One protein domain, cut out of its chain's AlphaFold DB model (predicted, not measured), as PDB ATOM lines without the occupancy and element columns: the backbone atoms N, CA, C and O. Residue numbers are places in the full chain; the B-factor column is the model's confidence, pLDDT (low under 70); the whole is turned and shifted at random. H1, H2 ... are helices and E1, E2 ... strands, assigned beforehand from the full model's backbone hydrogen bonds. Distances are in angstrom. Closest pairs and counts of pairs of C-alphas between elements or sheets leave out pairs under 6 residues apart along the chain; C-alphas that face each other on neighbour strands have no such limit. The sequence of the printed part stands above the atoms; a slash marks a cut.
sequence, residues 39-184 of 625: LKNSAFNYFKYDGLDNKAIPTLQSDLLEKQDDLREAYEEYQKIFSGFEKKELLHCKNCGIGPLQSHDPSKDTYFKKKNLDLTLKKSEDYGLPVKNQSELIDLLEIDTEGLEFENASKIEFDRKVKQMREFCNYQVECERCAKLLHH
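What this domain is: This is residues 39 to 184 of the 625 residues of the protein "G domain-containing protein" of Pichia kudriavzevii (UniProt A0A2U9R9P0). Two long helices, H1 and H4, run side by side in the same direction but slid lengthwise, so that the last part of H4 meets H1; a small two-strand hairpin, E1 and E2, packs with E2 on that last part of H4 and near H1. H2 and H3 gather round the first part of H4, H5 sits away from the other named elements, and a long unnamed stretch, residues 88 to 123, leads from H1 to H2. The printed part has 146 residues, with elements in the order E1, E2, H1, H2, H3, H4, H5; the sheet, E1 - E2, is antiparallel. The class is mostly helix, though under half of the residues are in named elements. The whole is only just loose, close to compact, with a radius of gyration of the C-alphas of 17.8 A and spans of 51 by 41 by 26 A.

Where its parts are: Strand E1 is residues 44 to 47, 9.9 A long, and begins at C-alpha 44 (-4.272, -32.961, 35.236). Strand E2 is residues 57 to 60, 10.0 A. Helix H1 is residues 68 to 87, 28.7 A, and ends at C-alpha 87 (-22.056, -41.008, 35.035). H4 is residues 153 to 169, 24.3 A. H2 is residues 124 to 127, 5.6 A, and H3 is residues 134 to 141, 10.5 A. H5 is residues 176 to 183, 10.3 A, ending at C-alpha 183 (-27.451, -14.619, 40.596).

How they stand to each other: E1 and E2 form a hairpin, antiparallel at 144 degrees, with N 59 and O 45 at 2.8 A and N 45 and O 59 at 3.1 A, within hydrogen-bond range. The closest C-alphas of E2 and H4, those of Leu 60 and Arg 166, are 5.5 A apart. E2 and H1 are near each other, with 10 pairs of C-alphas within 10 A. H1 and H4 touch, closest at the C-alphas of Tyr 78 and Cys 169, 7.0 A, with a shallow tilt of 10 degrees, the same way. H4 touches H3 with residues 153 to 160 alone, closest at the C-alphas of Gln 134 and Ala 153, 7.0 A, with a shallow tilt of 22 degrees, the same way. H2 is close to but not clearly touching H4, the C-alphas of Ser 124 and Ala 153 being the closest at 6.3 A. H5 is apart from H1, H2, H3 and H4. In H1, H3, H4 and H5 every O i to N i+4 pair is within hydrogen-bond range; H2 is too short for such a pair.

The domain as a whole: The two C-alphas farthest apart, those of Asp 53 and Pro 130, are 53.6 A apart. The printed part has no cut. The links H1 to H2, 36 residues, and H3 to H4, 11 residues, are long. The mean pLDDT of the printed part is 72.9, and 52 residues are under 70, among them residues 45 to 59 and 127 to 153.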
ATOM      1  N   LEU A  39      -0.358 -40.459  34.066       48.31
ATOM      2  CA  LEU A  39      -0.594 -39.312  34.953       48.31
ATOM      3  C   LEU A  39       0.526 -38.265  34.906       48.31
ATOM      4  O   LEU A  39       0.278 -37.103  35.197       48.31
ATOM      5  N   LYS A  40       1.755 -38.646  34.536       46.69
ATOM      6  CA  LYS A  40       2.879 -37.697  34.441       46.69
ATOM      7  C   LYS A  40       2.847 -36.833  33.178       46.69
ATOM      8  O   LYS A  40       3.519 -35.809  33.165       46.69
ATOM      9  N   ASN A  41       2.079 -37.237  32.163       54.97
ATOM     10  CA  ASN A  41       1.977 -36.549  30.872       54.97
ATOM     11  C   ASN A  41       0.602 -35.889  30.637       54.97
ATOM     12  O   ASN A  41       0.379 -35.340  29.563       54.97
ATOM     13  N   SER A  42      -0.326 -35.958  31.597       68.50
ATOM     14  CA  SER A  42      -1.634 -35.288  31.525       68.50
ATOM     15  C   SER A  42      -1.527 -33.861  32.065       68.50
ATOM     16  O   SER A  42      -0.793 -33.619  33.020       68.50
ATOM     17  N   ALA A  43      -2.312 -32.923  31.524       78.31
ATOM     18  CA  ALA A  43      -2.462 -31.581  32.100       78.31
ATOM     19  C   ALA A  43      -3.133 -31.602  33.494       78.31
ATOM     20  O   ALA A  43      -3.257 -30.558  34.146       78.31
ATOM     21  N   PHE A  44      -3.585 -32.773  33.966       72.50
ATOM     22  CA  PHE A  44      -4.272 -32.961  35.236       72.50
ATOM     23  C   PHE A  44      -3.612 -33.996  36.140       72.50
ATOM     24  O   PHE A  44      -3.328 -35.124  35.749       72.50
ATOM     25  N   ASN A  45      -3.556 -33.657  37.427       68.12
ATOM     26  CA  ASN A  45      -3.275 -34.610  38.496       68.12
ATOM     27  C   ASN A  45      -4.515 -34.892  39.345       68.12
ATOM     28  O   ASN A  45      -5.389 -34.041  39.499       68.12
ATOM     29  N   TYR A  46      -4.571 -36.087  39.934       61.47
ATOM     30  CA  TYR A  46      -5.719 -36.586  40.687       61.47
ATOM     31  C   TYR A  46      -5.387 -36.748  42.176       61.47
ATOM     32  O   TYR A  46      -4.611 -37.627  42.552       61.47
ATOM     33  N   PHE A  47      -6.019 -35.965  43.054       50.09
ATOM     34  CA  PHE A  47      -5.829 -36.103  44.506       50.09
ATOM     35  C   PHE A  47      -6.763 -37.154  45.112       50.09
ATOM     36  O   PHE A  47      -7.979 -37.016  44.996       50.09
ATOM     37  N   LYS A  48      -6.217 -38.173  45.794       43.28
ATOM     38  CA  LYS A  48      -6.981 -39.112  46.644       43.28
ATOM     39  C   LYS A  48      -7.182 -38.514  48.042       43.28
ATOM     40  O   LYS A  48      -6.242 -37.948  48.590       43.28
ATOM     41  N   TYR A  49      -8.369 -38.680  48.629       43.41
ATOM     42  CA  TYR A  49      -8.690 -38.160  49.964       43.41
ATOM     43  C   TYR A  49      -9.195 -39.262  50.906       43.41
ATOM     44  O   TYR A  49     -10.098 -40.015  50.550       43.41
ATOM     45  N   ASP A  50      -8.645 -39.308  52.124       35.22
ATOM     46  CA  ASP A  50      -9.080 -40.200  53.205       35.22
ATOM     47  C   ASP A  50     -10.268 -39.593  53.978       35.22
ATOM     48  O   ASP A  50     -10.148 -38.519  54.573       35.22
ATOM     49  N   GLY A  51     -11.407 -40.294  54.046       41.16
ATOM     50  CA  GLY A  51     -12.459 -40.010  55.043       41.16
ATOM     51  C   GLY A  51     -13.898 -39.831  54.547       41.16
ATOM     52  O   GLY A  51     -14.801 -39.641  55.366       41.16
ATOM     53  N   LEU A  52     -14.130 -39.948  53.248       36.47
ATOM     54  CA  LEU A  52     -15.416 -40.251  52.624       36.47
ATOM     55  C   LEU A  52     -15.068 -41.269  51.543       36.47
ATOM     56  O   LEU A  52     -14.103 -41.045  50.813       36.47
ATOM     57  N   ASP A  53     -15.778 -42.388  51.456       40.41
ATOM     58  CA  ASP A  53     -15.643 -43.266  50.295       40.41
ATOM     59  C   ASP A  53     -15.922 -42.428  49.042       40.41
ATOM     60  O   ASP A  53     -17.079 -42.117  48.774       40.41
ATOM     61  N   ASN A  54     -14.875 -41.974  48.339       40.56
ATOM     62  CA  ASN A  54     -14.759 -41.879  46.881       40.56
ATOM     63  C   ASN A  54     -13.700 -40.867  46.395       40.56
ATOM     64  O   ASN A  54     -13.785 -39.675  46.658       40.56
ATOM     65  N   LYS A  55     -12.826 -41.409  45.532       54.62
ATOM     66  CA  LYS A  55     -12.433 -40.956  44.179       54.62
ATOM     67  C   LYS A  55     -11.758 -39.587  44.020       54.62
ATOM     68  O   LYS A  55     -12.051 -38.601  44.675       54.62
ATOM     69  N   ALA A  56     -10.794 -39.577  43.105       56.81
ATOM     70  CA  ALA A  56      -9.785 -38.543  43.043       56.81
ATOM     71  C   ALA A  56     -10.251 -37.269  42.319       56.81
ATOM     72  O   ALA A  56     -10.986 -37.370  41.349       56.81
ATOM     73  N   ILE A  57      -9.819 -36.088  42.765       59.12
ATOM     74  CA  ILE A  57     -10.216 -34.791  42.184       59.12
ATOM     75  C   ILE A  57      -9.161 -34.339  41.161       59.12
ATOM     76  O   ILE A  57      -8.015 -34.127  41.572       59.12
ATOM     77  N   PRO A  58      -9.504 -34.168  39.868       67.19
ATOM     78  CA  PRO A  58      -8.616 -33.512  38.918       67.19
ATOM     79  C   PRO A  58      -8.281 -32.084  39.307       67.19
ATOM     80  O   PRO A  58      -9.147 -31.281  39.643       67.19
ATOM     81  N   THR A  59      -6.999 -31.774  39.214       69.88
ATOM     82  CA  THR A  59      -6.434 -30.449  39.433       69.88
ATOM     83  C   THR A  59      -5.609 -30.075  38.219       69.88
ATOM     84  O   THR A  59      -4.775 -30.869  37.784       69.88
ATOM     85  N   LEU A  60      -5.847 -28.876  37.686       78.81
ATOM     86  CA  LEU A  60      -5.123 -28.367  36.525       78.81
ATOM     87  C   LEU A  60      -3.669 -28.060  36.896       78.81
ATOM     88  O   LEU A  60      -3.410 -27.233  37.776       78.81
ATOM     89  N   GLN A  61      -2.731 -28.681  36.191       80.75
ATOM     90  CA  GLN A  61      -1.314 -28.354  36.250       80.75
ATOM     91  C   GLN A  61      -1.036 -27.220  35.267       80.75
ATOM     92  O   GLN A  61      -0.743 -27.443  34.100       80.75
ATOM     93  N   SER A  62      -1.150 -25.983  35.751       77.31
ATOM     94  CA  SER A  62      -0.908 -24.787  34.928       77.31
ATOM     95  C   SER A  62       0.453 -24.763  34.260       77.31
ATOM     96  O   SER A  62       0.585 -24.182  33.195       77.31
ATOM     97  N   ASP A  63       1.445 -25.375  34.897       79.25
ATOM     98  CA  ASP A  63       2.836 -25.328  34.456       79.25
ATOM     99  C   ASP A  63       3.060 -26.194  33.204       79.25
ATOM    100  O   ASP A  63       4.130 -26.146  32.614       79.25
ATOM    101  N   LEU A  64       2.050 -26.979  32.801       79.62
ATOM    102  CA  LEU A  64       2.023 -27.762  31.564       79.62
ATOM    103  C   LEU A  64       1.296 -27.040  30.413       79.62
ATOM    104  O   LEU A  64       1.105 -27.635  29.359       79.62
ATOM    105  N   LEU A  65       0.840 -25.798  30.616       83.81
ATOM    106  CA  LEU A  65       0.081 -25.031  29.627       83.81
ATOM    107  C   LEU A  65       0.925 -23.867  29.106       83.81
ATOM    108  O   LEU A  65       1.187 -22.915  29.841       83.81
ATOM    109  N   GLU A  66       1.295 -23.907  27.828       81.31
ATOM    110  CA  GLU A  66       2.136 -22.886  27.193       81.31
ATOM    111  C   GLU A  66       1.438 -22.189  26.013       81.31
ATOM    112  O   GLU A  66       1.765 -21.046  25.682       81.31
ATOM    113  N   LYS A  67       0.483 -22.860  25.356       82.69
ATOM    114  CA  LYS A  67      -0.201 -22.395  24.138       82.69
ATOM    115  C   LYS A  67      -1.698 -22.696  24.158       82.69
ATOM    116  O   LYS A  67      -2.201 -23.500  24.937       82.69
ATOM    117  N   GLN A  68      -2.435 -22.036  23.262       80.31
ATOM    118  CA  GLN A  68      -3.893 -22.175  23.159       80.31
ATOM    119  C   GLN A  68      -4.346 -23.618  22.879       80.31
ATOM    120  O   GLN A  68      -5.388 -24.029  23.391       80.31
ATOM    121  N   ASP A  69      -3.576 -24.379  22.099       84.69
ATOM    122  CA  ASP A  69      -3.877 -25.788  21.831       84.69
ATOM    123  C   ASP A  69      -3.809 -26.623  23.118       84.69
ATOM    124  O   ASP A  69      -4.742 -27.377  23.383       84.69
ATOM    125  N   ASP A  70      -2.824 -26.381  23.990       84.44
ATOM    126  CA  ASP A  70      -2.708 -27.045  25.298       84.44
ATOM    127  C   ASP A  70      -3.947 -26.783  26.174       84.44
ATOM    128  O   ASP A  70      -4.473 -27.683  26.828       84.44
ATOM    129  N   LEU A  71      -4.471 -25.548  26.157       82.50
ATOM    130  CA  LEU A  71      -5.715 -25.199  26.858       82.50
ATOM    131  C   LEU A  71      -6.920 -25.968  26.311       82.50
ATOM    132  O   LEU A  71      -7.790 -26.388  27.080       82.50
ATOM    133  N   ARG A  72      -6.995 -26.114  24.986       84.62
ATOM    134  CA  ARG A  72      -8.082 -26.829  24.319       84.62
ATOM    135  C   ARG A  72      -8.017 -28.322  24.623       84.62
ATOM    136  O   ARG A  72      -9.042 -28.893  24.991       84.62
ATOM    137  N   GLU A  73      -6.838 -28.927  24.538       86.12
ATOM    138  CA  GLU A  73      -6.616 -30.331  24.890       86.12
ATOM    139  C   GLU A  73      -6.954 -30.598  26.360       86.12
ATOM    140  O   GLU A  73      -7.738 -31.502  26.658       86.12
ATOM    141  N   ALA A  74      -6.480 -29.744  27.274       83.88
ATOM    142  CA  ALA A  74      -6.826 -29.830  28.689       83.88
ATOM    143  C   ALA A  74      -8.346 -29.707  28.916       83.88
ATOM    144  O   ALA A  74      -8.924 -30.381  29.769       83.88
ATOM    145  N   TYR A  75      -9.042 -28.872  28.148       85.25
ATOM    146  CA  TYR A  75     -10.494 -28.750  28.261       85.25
ATOM    147  C   TYR A  75     -11.253 -29.964  27.739       85.25
ATOM    148  O   TYR A  75     -12.188 -30.424  28.399       85.25
ATOM    149  N   GLU A  76     -10.841 -30.526  26.606       85.69
ATOM    150  CA  GLU A  76     -11.408 -31.768  26.081       85.69
ATOM    151  C   GLU A  76     -11.175 -32.943  27.052       85.69
ATOM    152  O   GLU A  76     -12.087 -33.738  27.305       85.69
ATOM    153  N   GLU A  77      -9.984 -33.035  27.651       83.31
ATOM    154  CA  GLU A  77      -9.664 -34.025  28.683       83.31
ATOM    155  C   GLU A  77     -10.539 -33.829  29.928       83.31
ATOM    156  O   GLU A  77     -11.216 -34.767  30.363       83.31
ATOM    157  N   TYR A  78     -10.633 -32.601  30.445       81.94
ATOM    158  CA  TYR A  78     -11.524 -32.265  31.554       81.94
ATOM    159  C   TYR A  78     -12.970 -32.678  31.267       81.94
ATOM    160  O   TYR A  78     -13.601 -33.314  32.109       81.94
ATOM    161  N   GLN A  79     -13.511 -32.374  30.084       82.19
ATOM    162  CA  GLN A  79     -14.887 -32.729  29.726       82.19
ATOM    163  C   GLN A  79     -15.126 -34.244  29.750       82.19
ATOM    164  O   GLN A  79     -16.178 -34.694  30.229       82.19
ATOM    165  N   LYS A  80     -14.160 -35.040  29.268       82.38
ATOM    166  CA  LYS A  80     -14.215 -36.511  29.331       82.38
ATOM    167  C   LYS A  80     -14.239 -36.987  30.778       82.38
ATOM    168  O   LYS A  80     -15.115 -37.772  31.151       82.38
ATOM    169  N   ILE A  81     -13.316 -36.479  31.591       77.06
ATOM    170  CA  ILE A  81     -13.204 -36.836  33.002       77.06
ATOM    171  C   ILE A  81     -14.499 -36.467  33.730       77.06
ATOM    172  O   ILE A  81     -15.144 -37.327  34.328       77.06
ATOM    173  N   PHE A  82     -14.931 -35.215  33.605       78.38
ATOM    174  CA  PHE A  82     -16.135 -34.656  34.207       78.38
ATOM    175  C   PHE A  82     -17.396 -35.458  33.868       78.38
ATOM    176  O   PHE A  82     -18.156 -35.831  34.762       78.38
ATOM    177  N   SER A  83     -17.580 -35.805  32.592       81.00
ATOM    178  CA  SER A  83     -18.686 -36.662  32.148       81.00
ATOM    179  C   SER A  83     -18.618 -38.055  32.783       81.00
ATOM    180  O   SER A  83     -19.648 -38.659  33.080       81.00
ATOM    181  N   GLY A  84     -17.412 -38.568  33.035       78.94
ATOM    182  CA  GLY A  84     -17.197 -39.788  33.807       78.94
ATOM    183  C   GLY A  84     -17.620 -39.663  35.276       78.94
ATOM    184  O   GLY A  84     -18.197 -40.608  35.810       78.94
ATOM    185  N   PHE A  85     -17.378 -38.519  35.928       77.75
ATOM    186  CA  PHE A  85     -17.835 -38.264  37.304       77.75
ATOM    187  C   PHE A  85     -19.354 -38.155  37.401       77.75
ATOM    188  O   PHE A  85     -19.937 -38.706  38.333       77.75
ATOM    189  N   GLU A  86     -19.988 -37.492  36.434       78.75
ATOM    190  CA  GLU A  86     -21.448 -37.413  36.340       78.75
ATOM    191  C   GLU A  86     -22.070 -38.810  36.196       78.75
ATOM    192  O   GLU A  86     -22.921 -39.185  36.994       78.75
ATOM    193  N   LYS A  87     -21.578 -39.627  35.251       82.25
ATOM    194  CA  LYS A  87     -22.056 -41.008  35.035       82.25
ATOM    195  C   LYS A  87     -21.851 -41.923  36.241       82.25
ATOM    196  O   LYS A  87     -22.593 -42.879  36.414       82.25
ATOM    197  N   LYS A  88     -20.815 -41.665  37.041       78.69
ATOM    198  CA  LYS A  88     -20.515 -42.416  38.269       78.69
ATOM    199  C   LYS A  88     -21.248 -41.867  39.497       78.69
ATOM    200  O   LYS A  88     -20.961 -42.352  40.590       78.69
ATOM    201  N   GLU A  89     -22.115 -40.865  39.324       80.00
ATOM    202  CA  GLU A  89     -22.912 -40.241  40.387       80.00
ATOM    203  C   GLU A  89     -22.059 -39.625  41.509       80.00
ATOM    204  O   GLU A  89     -22.330 -39.767  42.697       80.00
ATOM    205  N   LEU A  90     -20.980 -38.935  41.136       74.62
ATOM    206  CA  LEU A  90     -20.008 -38.398  42.100       74.62
ATOM    207  C   LEU A  90     -20.087 -36.888  42.288       74.62
ATOM    208  O   LEU A  90     -19.484 -36.343  43.212       74.62
ATOM    209  N   LEU A  91     -20.800 -36.196  41.407       77.25
ATOM    210  CA  LEU A  91     -20.879 -34.745  41.440       77.25
ATOM    211  C   LEU A  91     -21.820 -34.294  42.558       77.25
ATOM    212  O   LEU A  91     -22.959 -34.738  42.623       77.25
ATOM    213  N   HIS A  92     -21.366 -33.375  43.403       79.12
ATOM    214  CA  HIS A  92     -22.206 -32.708  44.398       79.12
ATOM    215  C   HIS A  92     -22.053 -31.193  44.256       79.12
ATOM    216  O   HIS A  92     -21.015 -30.683  43.833       79.12
ATOM    217  N   CYS A  93     -23.105 -30.455  44.593       79.50
ATOM    218  CA  CYS A  93     -23.127 -29.006  44.491       79.50
ATOM    219  C   CYS A  93     -22.201 -28.384  45.530       79.50
ATOM    220  O   CYS A  93     -22.442 -28.510  46.730       79.50
ATOM    221  N   LYS A  94     -21.209 -27.616  45.072       75.25
ATOM    222  CA  LYS A  94     -20.229 -26.918  45.926       75.25
ATOM    223  C   LYS A  94     -20.849 -26.017  46.998       75.25
ATOM    224  O   LYS A  94     -20.212 -25.687  47.990       75.25
ATOM    225  N   ASN A  95     -22.071 -25.562  46.738       76.50
ATOM    226  CA  ASN A  95     -22.761 -24.528  47.489       76.50
ATOM    227  C   ASN A  95     -23.700 -25.121  48.550       76.50
ATOM    228  O   ASN A  95     -23.628 -24.740  49.717       76.50
ATOM    229  N   CYS A  96     -24.571 -26.054  48.151       78.25
ATOM    230  CA  CYS A  96     -25.602 -26.611  49.032       78.25
ATOM    231  C   CYS A  96     -25.353 -28.055  49.477       78.25
ATOM    232  O   CYS A  96     -26.096 -28.541  50.331       78.25
ATOM    233  N   GLY A  97     -24.356 -28.728  48.893       76.62
ATOM    234  CA  GLY A  97     -24.032 -30.131  49.141       76.62
ATOM    235  C   GLY A  97     -24.922 -31.144  48.416       76.62
ATOM    236  O   GLY A  97     -24.654 -32.332  48.524       76.62
ATOM    237  N   ILE A  98     -25.959 -30.722  47.676       82.00
ATOM    238  CA  ILE A  98     -26.885 -31.663  47.021       82.00
ATOM    239  C   ILE A  98     -26.187 -32.481  45.928       82.00
ATOM    240  O   ILE A  98     -25.390 -31.941  45.159       82.00
ATOM    241  N   GLY A  99     -26.522 -33.762  45.834       81.12
ATOM    242  CA  GLY A  99     -26.061 -34.668  44.790       81.12
ATOM    243  C   GLY A  99     -26.730 -36.044  44.909       81.12
ATOM    244  O   GLY A  99     -27.520 -36.247  45.833       81.12
ATOM    245  N   PRO A 100     -26.452 -36.968  43.977       87.25
ATOM    246  CA  PRO A 100     -25.581 -36.780  42.818       87.25
ATOM    247  C   PRO A 100     -26.185 -35.811  41.791       87.25
ATOM    248  O   PRO A 100     -27.371 -35.880  41.471       87.25
ATOM    249  N   LEU A 101     -25.377 -34.868  41.305       86.31
ATOM    250  CA  LEU A 101     -25.783 -33.885  40.307       86.31
ATOM    251  C   LEU A 101     -25.859 -34.501  38.911       86.31
ATOM    252  O   LEU A 101     -25.049 -35.355  38.553       86.31
ATOM    253  N   GLN A 102     -26.787 -33.992  38.105       90.19
ATOM    254  CA  GLN A 102     -27.026 -34.447  36.736       90.19
ATOM    255  C   GLN A 102     -27.367 -33.285  35.784       90.19
ATOM    256  O   GLN A 102     -27.836 -32.239  36.223       90.19
ATOM    257  N   SER A 103     -27.120 -33.460  34.485       89.19
ATOM    258  CA  SER A 103     -27.314 -32.440  33.438       89.19
ATOM    259  C   SER A 103     -28.392 -32.767  32.394       89.19
ATOM    260  O   SER A 103     -28.479 -32.078  31.380       89.19
ATOM    261  N   HIS A 104     -29.208 -33.799  32.612       88.94
ATOM    262  CA  HIS A 104     -30.206 -34.295  31.657       88.94
ATOM    263  C   HIS A 104     -31.666 -33.929  31.985       88.94
ATOM    264  O   HIS A 104     -32.461 -33.804  31.060       88.94
ATOM    265  N   ASP A 105     -32.037 -33.744  33.255       89.81
ATOM    266  CA  ASP A 105     -33.417 -33.463  33.682       89.81
ATOM    267  C   ASP A 105     -33.504 -32.135  34.454       89.81
ATOM    268  O   ASP A 105     -33.233 -32.112  35.657       89.81
ATOM    269  N   PRO A 106     -33.901 -31.029  33.800       89.94
ATOM    270  CA  PRO A 106     -34.014 -29.715  34.432       89.94
ATOM    271  C   PRO A 106     -35.025 -29.612  35.581       89.94
ATOM    272  O   PRO A 106     -34.999 -28.625  36.311       89.94
ATOM    273  N   SER A 107     -35.925 -30.588  35.744       86.44
ATOM    274  CA  SER A 107     -36.973 -30.540  36.771       86.44
ATOM    275  C   SER A 107     -36.497 -30.973  38.161       86.44
ATOM    276  O   SER A 107     -37.145 -30.660  39.159       86.44
ATOM    277  N   LYS A 108     -35.364 -31.680  38.252       88.19
ATOM    278  CA  LYS A 108     -34.835 -32.191  39.524       88.19
ATOM    279  C   LYS A 108     -33.956 -31.160  40.230       88.19
ATOM    280  O   LYS A 108     -33.124 -30.508  39.610       88.19
ATOM    281  N   ASP A 109     -34.009 -31.136  41.561       84.81
ATOM    282  CA  ASP A 109     -33.143 -30.298  42.414       84.81
ATOM    283  C   ASP A 109     -31.636 -30.571  42.240       84.81
ATOM    284  O   ASP A 109     -30.792 -29.722  42.548       84.81
ATOM    285  N   THR A 110     -31.290 -31.764  41.751       88.56
ATOM    286  CA  THR A 110     -29.923 -32.179  41.419       88.56
ATOM    287  C   THR A 110     -29.470 -31.719  40.032       88.56
ATOM    288  O   THR A 110     -28.340 -32.001  39.631       88.56
ATOM    289  N   TYR A 111     -30.315 -31.007  39.286       91.25
ATOM    290  CA  TYR A 111     -29.950 -30.487  37.979       91.25
ATOM    291  C   TYR A 111     -28.858 -29.422  38.079       91.25
ATOM    292  O   TYR A 111     -28.903 -28.511  38.914       91.25
ATOM    293  N   PHE A 112     -27.888 -29.494  37.174       89.75
ATOM    294  CA  PHE A 112     -26.940 -28.421  36.928       89.75
ATOM    295  C   PHE A 112     -26.810 -28.160  35.433       89.75
ATOM    296  O   PHE A 112     -26.849 -29.065  34.600       89.75
ATOM    297  N   LYS A 113     -26.579 -26.894  35.093       87.75
ATOM    298  CA  LYS A 113     -26.259 -26.512  33.724       87.75
ATOM    299  C   LYS A 113     -24.761 -26.689  33.502       87.75
ATOM    300  O   LYS A 113     -23.959 -26.027  34.163       87.75
ATOM    301  N   LYS A 114     -24.382 -27.548  32.551       80.50
ATOM    302  CA  LYS A 114     -22.997 -27.640  32.076       80.50
ATOM    303  C   LYS A 114     -22.564 -26.270  31.562       80.50
ATOM    304  O   LYS A 114     -23.169 -25.715  30.647       80.50
ATOM    305  N   LYS A 115     -21.553 -25.700  32.209       76.19
ATOM    306  CA  LYS A 115     -20.912 -24.475  31.740       76.19
ATOM    307  C   LYS A 115     -19.987 -24.851  30.582       76.19
ATOM    308  O   LYS A 115     -19.345 -25.893  30.640       76.19
ATOM    309  N   ASN A 116     -19.929 -24.008  29.559       78.12
ATOM    310  CA  ASN A 116     -18.937 -24.118  28.497       78.12
ATOM    311  C   ASN A 116     -17.928 -22.990  28.676       78.12
ATOM    312  O   ASN A 116     -18.332 -21.841  28.865       78.12
ATOM    313  N   LEU A 117     -16.639 -23.320  28.653       78.75
ATOM    314  CA  LEU A 117     -15.577 -22.326  28.699       78.75
ATOM    315  C   LEU A 117     -15.209 -21.928  27.266       78.75
ATOM    316  O   LEU A 117     -14.854 -22.781  26.457       78.75
ATOM    317  N   ASP A 118     -15.314 -20.637  26.953       81.56
ATOM    318  CA  ASP A 118     -14.786 -20.096  25.702       81.56
ATOM    319  C   ASP A 118     -13.265 -19.952  25.827       81.56
ATOM    320  O   ASP A 118     -12.772 -19.137  26.612       81.56
ATOM    321  N   LEU A 119     -12.531 -20.754  25.061       80.75
ATOM    322  CA  LEU A 119     -11.066 -20.794  25.046       80.75
ATOM    323  C   LEU A 119     -10.458 -19.922  23.943       80.75
ATOM    324  O   LEU A 119      -9.250 -19.964  23.714       80.75
ATOM    325  N   THR A 120     -11.274 -19.133  23.246       82.38
ATOM    326  CA  THR A 120     -10.789 -18.223  22.210       82.38
ATOM    327  C   THR A 120      -9.949 -17.119  22.851       82.38
ATOM    328  O   THR A 120     -10.426 -16.411  23.747       82.38
ATOM    329  N   LEU A 121      -8.695 -16.977  22.412       78.62
ATOM    330  CA  LEU A 121      -7.830 -15.863  22.796       78.62
ATOM    331  C   LEU A 121      -8.212 -14.622  21.987       78.62
ATOM    332  O   LEU A 121      -8.151 -14.638  20.758       78.62
ATOM    333  N   LYS A 122      -8.598 -13.552  22.680       76.50
ATOM    334  CA  LYS A 122      -8.838 -12.242  22.066       76.50
ATOM    335  C   LYS A 122      -7.550 -11.426  22.023       76.50
ATOM    336  O   LYS A 122      -6.754 -11.473  22.961       76.50
ATOM    337  N   LYS A 123      -7.350 -10.661  20.953       71.38
ATOM    338  CA  LYS A 123      -6.224  -9.729  20.815       71.38
ATOM    339  C   LYS A 123      -6.576  -8.365  21.413       71.38
ATOM    340  O   LYS A 123      -7.744  -8.067  21.642       71.38
ATOM    341  N   SER A 124      -5.573  -7.522  21.661       64.88
ATOM    342  CA  SER A 124      -5.765  -6.157  22.188       64.88
ATOM    343  C   SER A 124      -6.739  -5.320  21.352       64.88
ATOM    344  O   SER A 124      -7.555  -4.578  21.895       64.88
ATOM    345  N   GLU A 125      -6.696  -5.500  20.034       67.81
ATOM    346  CA  GLU A 125      -7.530  -4.817  19.053       67.81
ATOM    347  C   GLU A 125      -9.016  -5.171  19.216       67.81
ATOM    348  O   GLU A 125      -9.872  -4.307  19.029       67.81
ATOM    349  N   ASP A 126      -9.332  -6.396  19.654       70.62
ATOM    350  CA  ASP A 126     -10.711  -6.860  19.872       70.62
ATOM    351  C   ASP A 126     -11.391  -6.148  21.055       70.62
ATOM    352  O   ASP A 126     -12.617  -6.156  21.176       70.62
ATOM    353  N   TYR A 127     -10.598  -5.538  21.941       65.62
ATOM    354  CA  TYR A 127     -11.071  -4.762  23.089       65.62
ATOM    355  C   TYR A 127     -11.137  -3.256  22.802       65.62
ATOM    356  O   TYR A 127     -11.493  -2.484  23.691       65.62
ATOM    357  N   GLY A 128     -10.794  -2.823  21.581       64.62
ATOM    358  CA  GLY A 128     -10.723  -1.406  21.220       64.62
ATOM    359  C   GLY A 128      -9.597  -0.651  21.933       64.62
ATOM    360  O   GLY A 128      -9.634   0.577  21.998       64.62
ATOM    361  N   LEU A 129      -8.612  -1.370  22.480       60.25
ATOM    362  CA  LEU A 129      -7.479  -0.796  23.195       60.25
ATOM    363  C   LEU A 129      -6.267  -0.699  22.257       60.25
ATOM    364  O   LEU A 129      -5.929  -1.679  21.586       60.25
ATOM    365  N   PRO A 130      -5.572   0.451  22.195       58.97
ATOM    366  CA  PRO A 130      -4.312   0.527  21.473       58.97
ATOM    367  C   PRO A 130      -3.291  -0.404  22.142       58.97
ATOM    368  O   PRO A 130      -3.163  -0.417  23.365       58.97
ATOM    369  N   VAL A 131      -2.519  -1.137  21.331       54.81
ATOM    370  CA  VAL A 131      -1.546  -2.194  21.717       54.81
ATOM    371  C   VAL A 131      -0.540  -1.769  22.812       54.81
ATOM    372  O   VAL A 131       0.134  -2.602  23.410       54.81
ATOM    373  N   LYS A 132      -0.446  -0.467  23.116       56.12
ATOM    374  CA  LYS A 132       0.452   0.120  24.121       56.12
ATOM    375  C   LYS A 132      -0.132   0.225  25.541       56.12
ATOM    376  O   LYS A 132       0.647   0.410  26.471       56.12
ATOM    377  N   ASN A 133      -1.444   0.088  25.745       61.25
ATOM    378  CA  ASN A 133      -2.069   0.305  27.060       61.25
ATOM    379  C   ASN A 133      -2.209  -1.004  27.862       61.25
ATOM    380  O   ASN A 133      -3.310  -1.473  28.149       61.25
ATOM    381  N   GLN A 134      -1.075  -1.606  28.236       62.06
ATOM    382  CA  GLN A 134      -1.028  -2.858  29.015       62.06
ATOM    383  C   GLN A 134      -1.672  -2.730  30.407       62.06
ATOM    384  O   GLN A 134      -2.297  -3.676  30.877       62.06
ATOM    385  N   SER A 135      -1.571  -1.560  31.045       65.12
ATOM    386  CA  SER A 135      -2.197  -1.289  32.344       65.12
ATOM    387  C   SER A 135      -3.726  -1.314  32.273       65.12
ATOM    388  O   SER A 135      -4.362  -1.929  33.122       65.12
ATOM    389  N   GLU A 136      -4.316  -0.727  31.225       66.00
ATOM    390  CA  GLU A 136      -5.771  -0.759  31.013       66.00
ATOM    391  C   GLU A 136      -6.261  -2.184  30.745       66.00
ATOM    392  O   GLU A 136      -7.308  -2.575  31.253       66.00
ATOM    393  N   LEU A 137      -5.489  -2.984  30.000       66.62
ATOM    394  CA  LEU A 137      -5.817  -4.388  29.749       66.62
ATOM    395  C   LEU A 137      -5.791  -5.198  31.057       66.62
ATOM    396  O   LEU A 137      -6.689  -5.988  31.314       66.62
ATOM    397  N   ILE A 138      -4.810  -4.974  31.926       66.69
ATOM    398  CA  ILE A 138      -4.696  -5.659  33.222       66.69
ATOM    399  C   ILE A 138      -5.835  -5.294  34.176       66.69
ATOM    400  O   ILE A 138      -6.415  -6.193  34.791       66.69
ATOM    401  N   ASP A 139      -6.186  -4.009  34.257       66.19
ATOM    402  CA  ASP A 139      -7.312  -3.531  35.063       66.19
ATOM    403  C   ASP A 139      -8.639  -4.117  34.559       66.19
ATOM    404  O   ASP A 139      -9.462  -4.587  35.346       66.19
ATOM    405  N   LEU A 140      -8.828  -4.160  33.237       64.06
ATOM    406  CA  LEU A 140     -10.031  -4.698  32.594       64.06
ATOM    407  C   LEU A 140     -10.143  -6.225  32.745       64.06
ATOM    408  O   LEU A 140     -11.249  -6.771  32.778       64.06
ATOM    409  N   LEU A 141      -9.011  -6.923  32.860       62.97
ATOM    410  CA  LEU A 141      -8.939  -8.373  33.049       62.97
ATOM    411  C   LEU A 141      -8.848  -8.806  34.525       62.97
ATOM    412  O   LEU A 141      -8.854 -10.011  34.794       62.97
ATOM    413  N   GLU A 142      -8.804  -7.859  35.470       60.59
ATOM    414  CA  GLU A 142      -8.709  -8.084  36.923       60.59
ATOM    415  C   GLU A 142      -7.543  -9.019  37.333       60.59
ATOM    416  O   GLU A 142      -7.697  -9.959  38.133       60.59
ATOM    417  N   ILE A 143      -6.359  -8.795  36.754       63.19
ATOM    418  CA  ILE A 143      -5.138  -9.563  37.049       63.19
ATOM    419  C   ILE A 143      -4.368  -8.887  38.196       63.19
ATOM    420  O   ILE A 143      -4.247  -7.669  38.243       63.19
ATOM    421  N   ASP A 144      -3.879  -9.681  39.151       58.28
ATOM    422  CA  ASP A 144      -3.122  -9.194  40.313       58.28
ATOM    423  C   ASP A 144      -1.663  -8.942  39.892       58.28
ATOM    424  O   ASP A 144      -1.031  -9.842  39.339       58.28
ATOM    425  N   THR A 145      -1.147  -7.725  40.087       54.28
ATOM    426  CA  THR A 145       0.109  -7.245  39.471       54.28
ATOM    427  C   THR A 145       1.350  -7.376  40.350       54.28
ATOM    428  O   THR A 145       2.438  -6.987  39.924       54.28
ATOM    429  N   GLU A 146       1.234  -7.911  41.570       47.31
ATOM    430  CA  GLU A 146       2.387  -8.056  42.465       47.31
ATOM    431  C   GLU A 146       3.439  -9.021  41.881       47.31
ATOM    432  O   GLU A 146       3.299 -10.241  41.948       47.31
ATOM    433  N   GLY A 147       4.528  -8.453  41.347       46.41
ATOM    434  CA  GLY A 147       5.756  -9.171  40.992       46.41
ATOM    435  C   GLY A 147       5.857  -9.712  39.561       46.41
ATOM    436  O   GLY A 147       6.715 -10.556  39.322       46.41
ATOM    437  N   LEU A 148       5.021  -9.261  38.620       47.22
ATOM    438  CA  LEU A 148       5.069  -9.719  37.225       47.22
ATOM    439  C   LEU A 148       5.957  -8.825  36.341       47.22
ATOM    440  O   LEU A 148       5.804  -7.605  36.322       47.22
ATOM    441  N   GLU A 149       6.849  -9.448  35.567       45.69
ATOM    442  CA  GLU A 149       7.463  -8.832  34.386       45.69
ATOM    443  C   GLU A 149       6.423  -8.812  33.254       45.69
ATOM    444  O   GLU A 149       5.786  -9.824  32.956       45.69
ATOM    445  N   PHE A 150       6.182  -7.641  32.660       54.47
ATOM    446  CA  PHE A 150       5.097  -7.456  31.695       54.47
ATOM    447  C   PHE A 150       5.475  -8.008  30.312       54.47
ATOM    448  O   PHE A 150       6.268  -7.413  29.583       54.47
ATOM    449  N   GLU A 151       4.871  -9.136  29.941       58.44
ATOM    450  CA  GLU A 151       4.952  -9.723  28.597       58.44
ATOM    451  C   GLU A 151       3.809  -9.237  27.676       58.44
ATOM    452  O   GLU A 151       2.981  -8.406  28.049       58.44
ATOM    453  N   ASN A 152       3.791  -9.690  26.416       68.00
ATOM    454  CA  ASN A 152       2.843  -9.228  25.392       68.00
ATOM    455  C   ASN A 152       1.354  -9.499  25.747       68.00
ATOM    456  O   ASN A 152       1.027 -10.376  26.545       68.00
ATOM    457  N   ALA A 153       0.425  -8.761  25.120       67.38
ATOM    458  CA  ALA A 153      -1.019  -8.852  25.400       67.38
ATOM    459  C   ALA A 153      -1.604 -10.268  25.209       67.38
ATOM    460  O   ALA A 153      -2.526 -10.662  25.922       67.38
ATOM    461  N   SER A 154      -1.052 -11.050  24.275       72.62
ATOM    462  CA  SER A 154      -1.465 -12.435  24.030       72.62
ATOM    463  C   SER A 154      -1.163 -13.355  25.211       72.62
ATOM    464  O   SER A 154      -1.993 -14.205  25.530       72.62
ATOM    465  N   LYS A 155      -0.027 -13.169  25.895       77.00
ATOM    466  CA  LYS A 155       0.303 -13.941  27.096       77.00
ATOM    467  C   LYS A 155      -0.595 -13.581  28.277       77.00
ATOM    468  O   LYS A 155      -1.081 -14.475  28.956       77.00
ATOM    469  N   ILE A 156      -0.898 -12.296  28.466       75.38
ATOM    470  CA  ILE A 156      -1.814 -11.833  29.523       75.38
ATOM    471  C   ILE A 156      -3.204 -12.475  29.362       75.38
ATOM    472  O   ILE A 156      -3.788 -12.978  30.325       75.38
ATOM    473  N   GLU A 157      -3.737 -12.486  28.137       77.75
ATOM    474  CA  GLU A 157      -5.018 -13.131  27.842       77.75
ATOM    475  C   GLU A 157      -4.947 -14.656  28.024       77.75
ATOM    476  O   GLU A 157      -5.883 -15.254  28.561       77.75
ATOM    477  N   PHE A 158      -3.839 -15.286  27.628       83.56
ATOM    478  CA  PHE A 158      -3.603 -16.714  27.840       83.56
ATOM    479  C   PHE A 158      -3.585 -17.080  29.329       83.56
ATOM    480  O   PHE A 158      -4.358 -17.940  29.753       83.56
ATOM    481  N   ASP A 159      -2.814 -16.365  30.147       79.88
ATOM    482  CA  ASP A 159      -2.736 -16.566  31.598       79.88
ATOM    483  C   ASP A 159      -4.104 -16.373  32.267       79.88
ATOM    484  O   ASP A 159      -4.487 -17.119  33.179       79.88
ATOM    485  N   ARG A 160      -4.906 -15.419  31.774       81.69
ATOM    486  CA  ARG A 160      -6.300 -15.254  32.205       81.69
ATOM    487  C   ARG A 160      -7.138 -16.491  31.891       81.69
ATOM    488  O   ARG A 160      -7.895 -16.932  32.758       81.69
ATOM    489  N   LYS A 161      -7.028 -17.062  30.686       85.56
ATOM    490  CA  LYS A 161      -7.745 -18.294  30.314       85.56
ATOM    491  C   LYS A 161      -7.273 -19.493  31.132       85.56
ATOM    492  O   LYS A 161      -8.120 -20.237  31.618       85.56
ATOM    493  N   VAL A 162      -5.970 -19.634  31.383       83.12
ATOM    494  CA  VAL A 162      -5.409 -20.655  32.288       83.12
ATOM    495  C   VAL A 162      -5.999 -20.515  33.691       83.12
ATOM    496  O   VAL A 162      -6.446 -21.498  34.282       83.12
ATOM    497  N   LYS A 163      -6.084 -19.292  34.223       80.31
ATOM    498  CA  LYS A 163      -6.716 -19.017  35.521       80.31
ATOM    499  C   LYS A 163      -8.204 -19.380  35.524       80.31
ATOM    500  O   LYS A 163      -8.646 -20.068  36.444       80.31
ATOM    501  N   GLN A 164      -8.962 -18.979  34.499       78.94
ATOM    502  CA  GLN A 164     -10.378 -19.345  34.350       78.94
ATOM    503  C   GLN A 164     -10.560 -20.865  34.286       78.94
ATOM    504  O   GLN A 164     -11.424 -21.411  34.966       78.94
ATOM    505  N   MET A 165      -9.715 -21.553  33.520       79.62
ATOM    506  CA  MET A 165      -9.726 -23.004  33.385       79.62
ATOM    507  C   MET A 165      -9.374 -23.701  34.701       79.62
ATOM    508  O   MET A 165     -10.028 -24.668  35.082       79.62
ATOM    509  N   ARG A 166      -8.402 -23.182  35.460       76.75
ATOM    510  CA  ARG A 166      -8.059 -23.695  36.795       76.75
ATOM    511  C   ARG A 166      -9.247 -23.581  37.753       76.75
ATOM    512  O   ARG A 166      -9.563 -24.529  38.465       76.75
ATOM    513  N   GLU A 167      -9.922 -22.434  37.760       70.38
ATOM    514  CA  GLU A 167     -11.134 -22.217  38.560       70.38
ATOM    515  C   GLU A 167     -12.283 -23.140  38.122       70.38
ATOM    516  O   GLU A 167     -13.016 -23.659  38.967       70.38
ATOM    517  N   PHE A 168     -12.399 -23.383  36.816       71.06
ATOM    518  CA  PHE A 168     -13.381 -24.275  36.209       71.06
ATOM    519  C   PHE A 168     -13.153 -25.748  36.575       71.06
ATOM    520  O   PHE A 168     -14.099 -26.449  36.934       71.06
ATOM    521  N   CYS A 169     -11.897 -26.198  36.540       65.50
ATOM    522  CA  CYS A 169     -11.510 -27.593  36.745       65.50
ATOM    523  C   CYS A 169     -11.507 -28.046  38.201       65.50
ATOM    524  O   CYS A 169     -11.568 -29.243  38.454       65.50
ATOM    525  N   ASN A 170     -11.492 -27.121  39.164       62.06
ATOM    526  CA  ASN A 170     -11.501 -27.417  40.602       62.06
ATOM    527  C   ASN A 170     -12.845 -27.993  41.124       62.06
ATOM    528  O   ASN A 170     -13.233 -27.738  42.263       62.06
ATOM    529  N   TYR A 171     -13.577 -28.761  40.307       60.69
ATOM    530  CA  TYR A 171     -14.816 -29.485  40.645       60.69
ATOM    531  C   TYR A 171     -15.923 -28.643  41.270       60.69
ATOM    532  O   TYR A 171     -16.808 -29.129  41.972       60.69
ATOM    533  N   GLN A 172     -15.924 -27.353  40.966       65.06
ATOM    534  CA  GLN A 172     -16.873 -26.417  41.528       65.06
ATOM    535  C   GLN A 172     -18.163 -26.360  40.701       65.06
ATOM    536  O   GLN A 172     -18.534 -25.310  40.173       65.06
ATOM    537  N   VAL A 173     -18.873 -27.489  40.633       74.69
ATOM    538  CA  VAL A 173     -20.218 -27.556  40.049       74.69
ATOM    539  C   VAL A 173     -21.225 -26.978  41.031       74.69
ATOM    540  O   VAL A 173     -21.190 -27.251  42.230       74.69
ATOM    541  N   GLU A 174     -22.145 -26.174  40.524       82.94
ATOM    542  CA  GLU A 174     -23.278 -25.669  41.285       82.94
ATOM    543  C   GLU A 174     -24.576 -26.139  40.637       82.94
ATOM    544  O   GLU A 174     -24.705 -26.103  39.414       82.94
ATOM    545  N   CYS A 175     -25.536 -26.584  41.447       87.31
ATOM    546  CA  CYS A 175     -26.866 -26.884  40.939       87.31
ATOM    547  C   CYS A 175     -27.552 -25.599  40.460       87.31
ATOM    548  O   CYS A 175     -27.256 -24.494  40.932       87.31
ATOM    549  N   GLU A 176     -28.503 -25.751  39.543       89.31
ATOM    550  CA  GLU A 176     -29.217 -24.628  38.940       89.31
ATOM    551  C   GLU A 176     -29.929 -23.774  39.999       89.31
ATOM    552  O   GLU A 176     -29.918 -22.548  39.915       89.31
ATOM    553  N   ARG A 177     -30.464 -24.395  41.056       86.94
ATOM    554  CA  ARG A 177     -31.050 -23.675  42.193       86.94
ATOM    555  C   ARG A 177     -30.049 -22.737  42.861       86.94
ATOM    556  O   ARG A 177     -30.372 -21.578  43.093       86.94
ATOM    557  N   CYS A 178     -28.851 -23.217  43.197       85.69
ATOM    558  CA  CYS A 178     -27.837 -22.374  43.830       85.69
ATOM    559  C   CYS A 178     -27.400 -21.243  42.896       85.69
ATOM    560  O   CYS A 178     -27.212 -20.123  43.366       85.69
ATOM    561  N   ALA A 179     -27.309 -21.508  41.588       86.50
ATOM    562  CA  ALA A 179     -27.054 -20.471  40.594       86.50
ATOM    563  C   ALA A 179     -28.186 -19.423  40.563       86.50
ATOM    564  O   ALA A 179     -27.915 -18.228  40.653       86.50
ATOM    565  N   LYS A 180     -29.456 -19.850  40.523       87.12
ATOM    566  CA  LYS A 180     -30.633 -18.964  40.575       87.12
ATOM    567  C   LYS A 180     -30.680 -18.149  41.863       87.12
ATOM    568  O   LYS A 180     -30.885 -16.941  41.822       87.12
ATOM    569  N   LEU A 181     -30.405 -18.767  43.002       84.75
ATOM    570  CA  LEU A 181     -30.373 -18.088  44.290       84.75
ATOM    571  C   LEU A 181     -29.243 -17.045  44.357       84.75
ATOM    572  O   LEU A 181     -29.466 -15.921  44.800       84.75
ATOM    573  N   LEU A 182     -28.045 -17.382  43.874       83.06
ATOM    574  CA  LEU A 182     -26.884 -16.492  43.908       83.06
ATOM    575  C   LEU A 182     -27.008 -15.319  42.919       83.06
ATOM    576  O   LEU A 182     -26.723 -14.172  43.274       83.06
ATOM    577  N   HIS A 183     -27.435 -15.597  41.686       82.50
ATOM    578  CA  HIS A 183     -27.451 -14.619  40.596       82.50
ATOM    579  C   HIS A 183     -28.786 -13.892  40.444       82.50
ATOM    580  O   HIS A 183     -28.794 -12.717  40.077       82.50
ATOM    581  N   HIS A 184     -29.898 -14.546  40.776       83.31
ATOM    582  CA  HIS A 184     -31.248 -13.996  40.634       83.31
ATOM    583  C   HIS A 184     -31.952 -13.778  41.975       83.31
ATOM    584  O   HIS A 184     -32.850 -12.963  42.027       83.31
TER     585      HIS A 184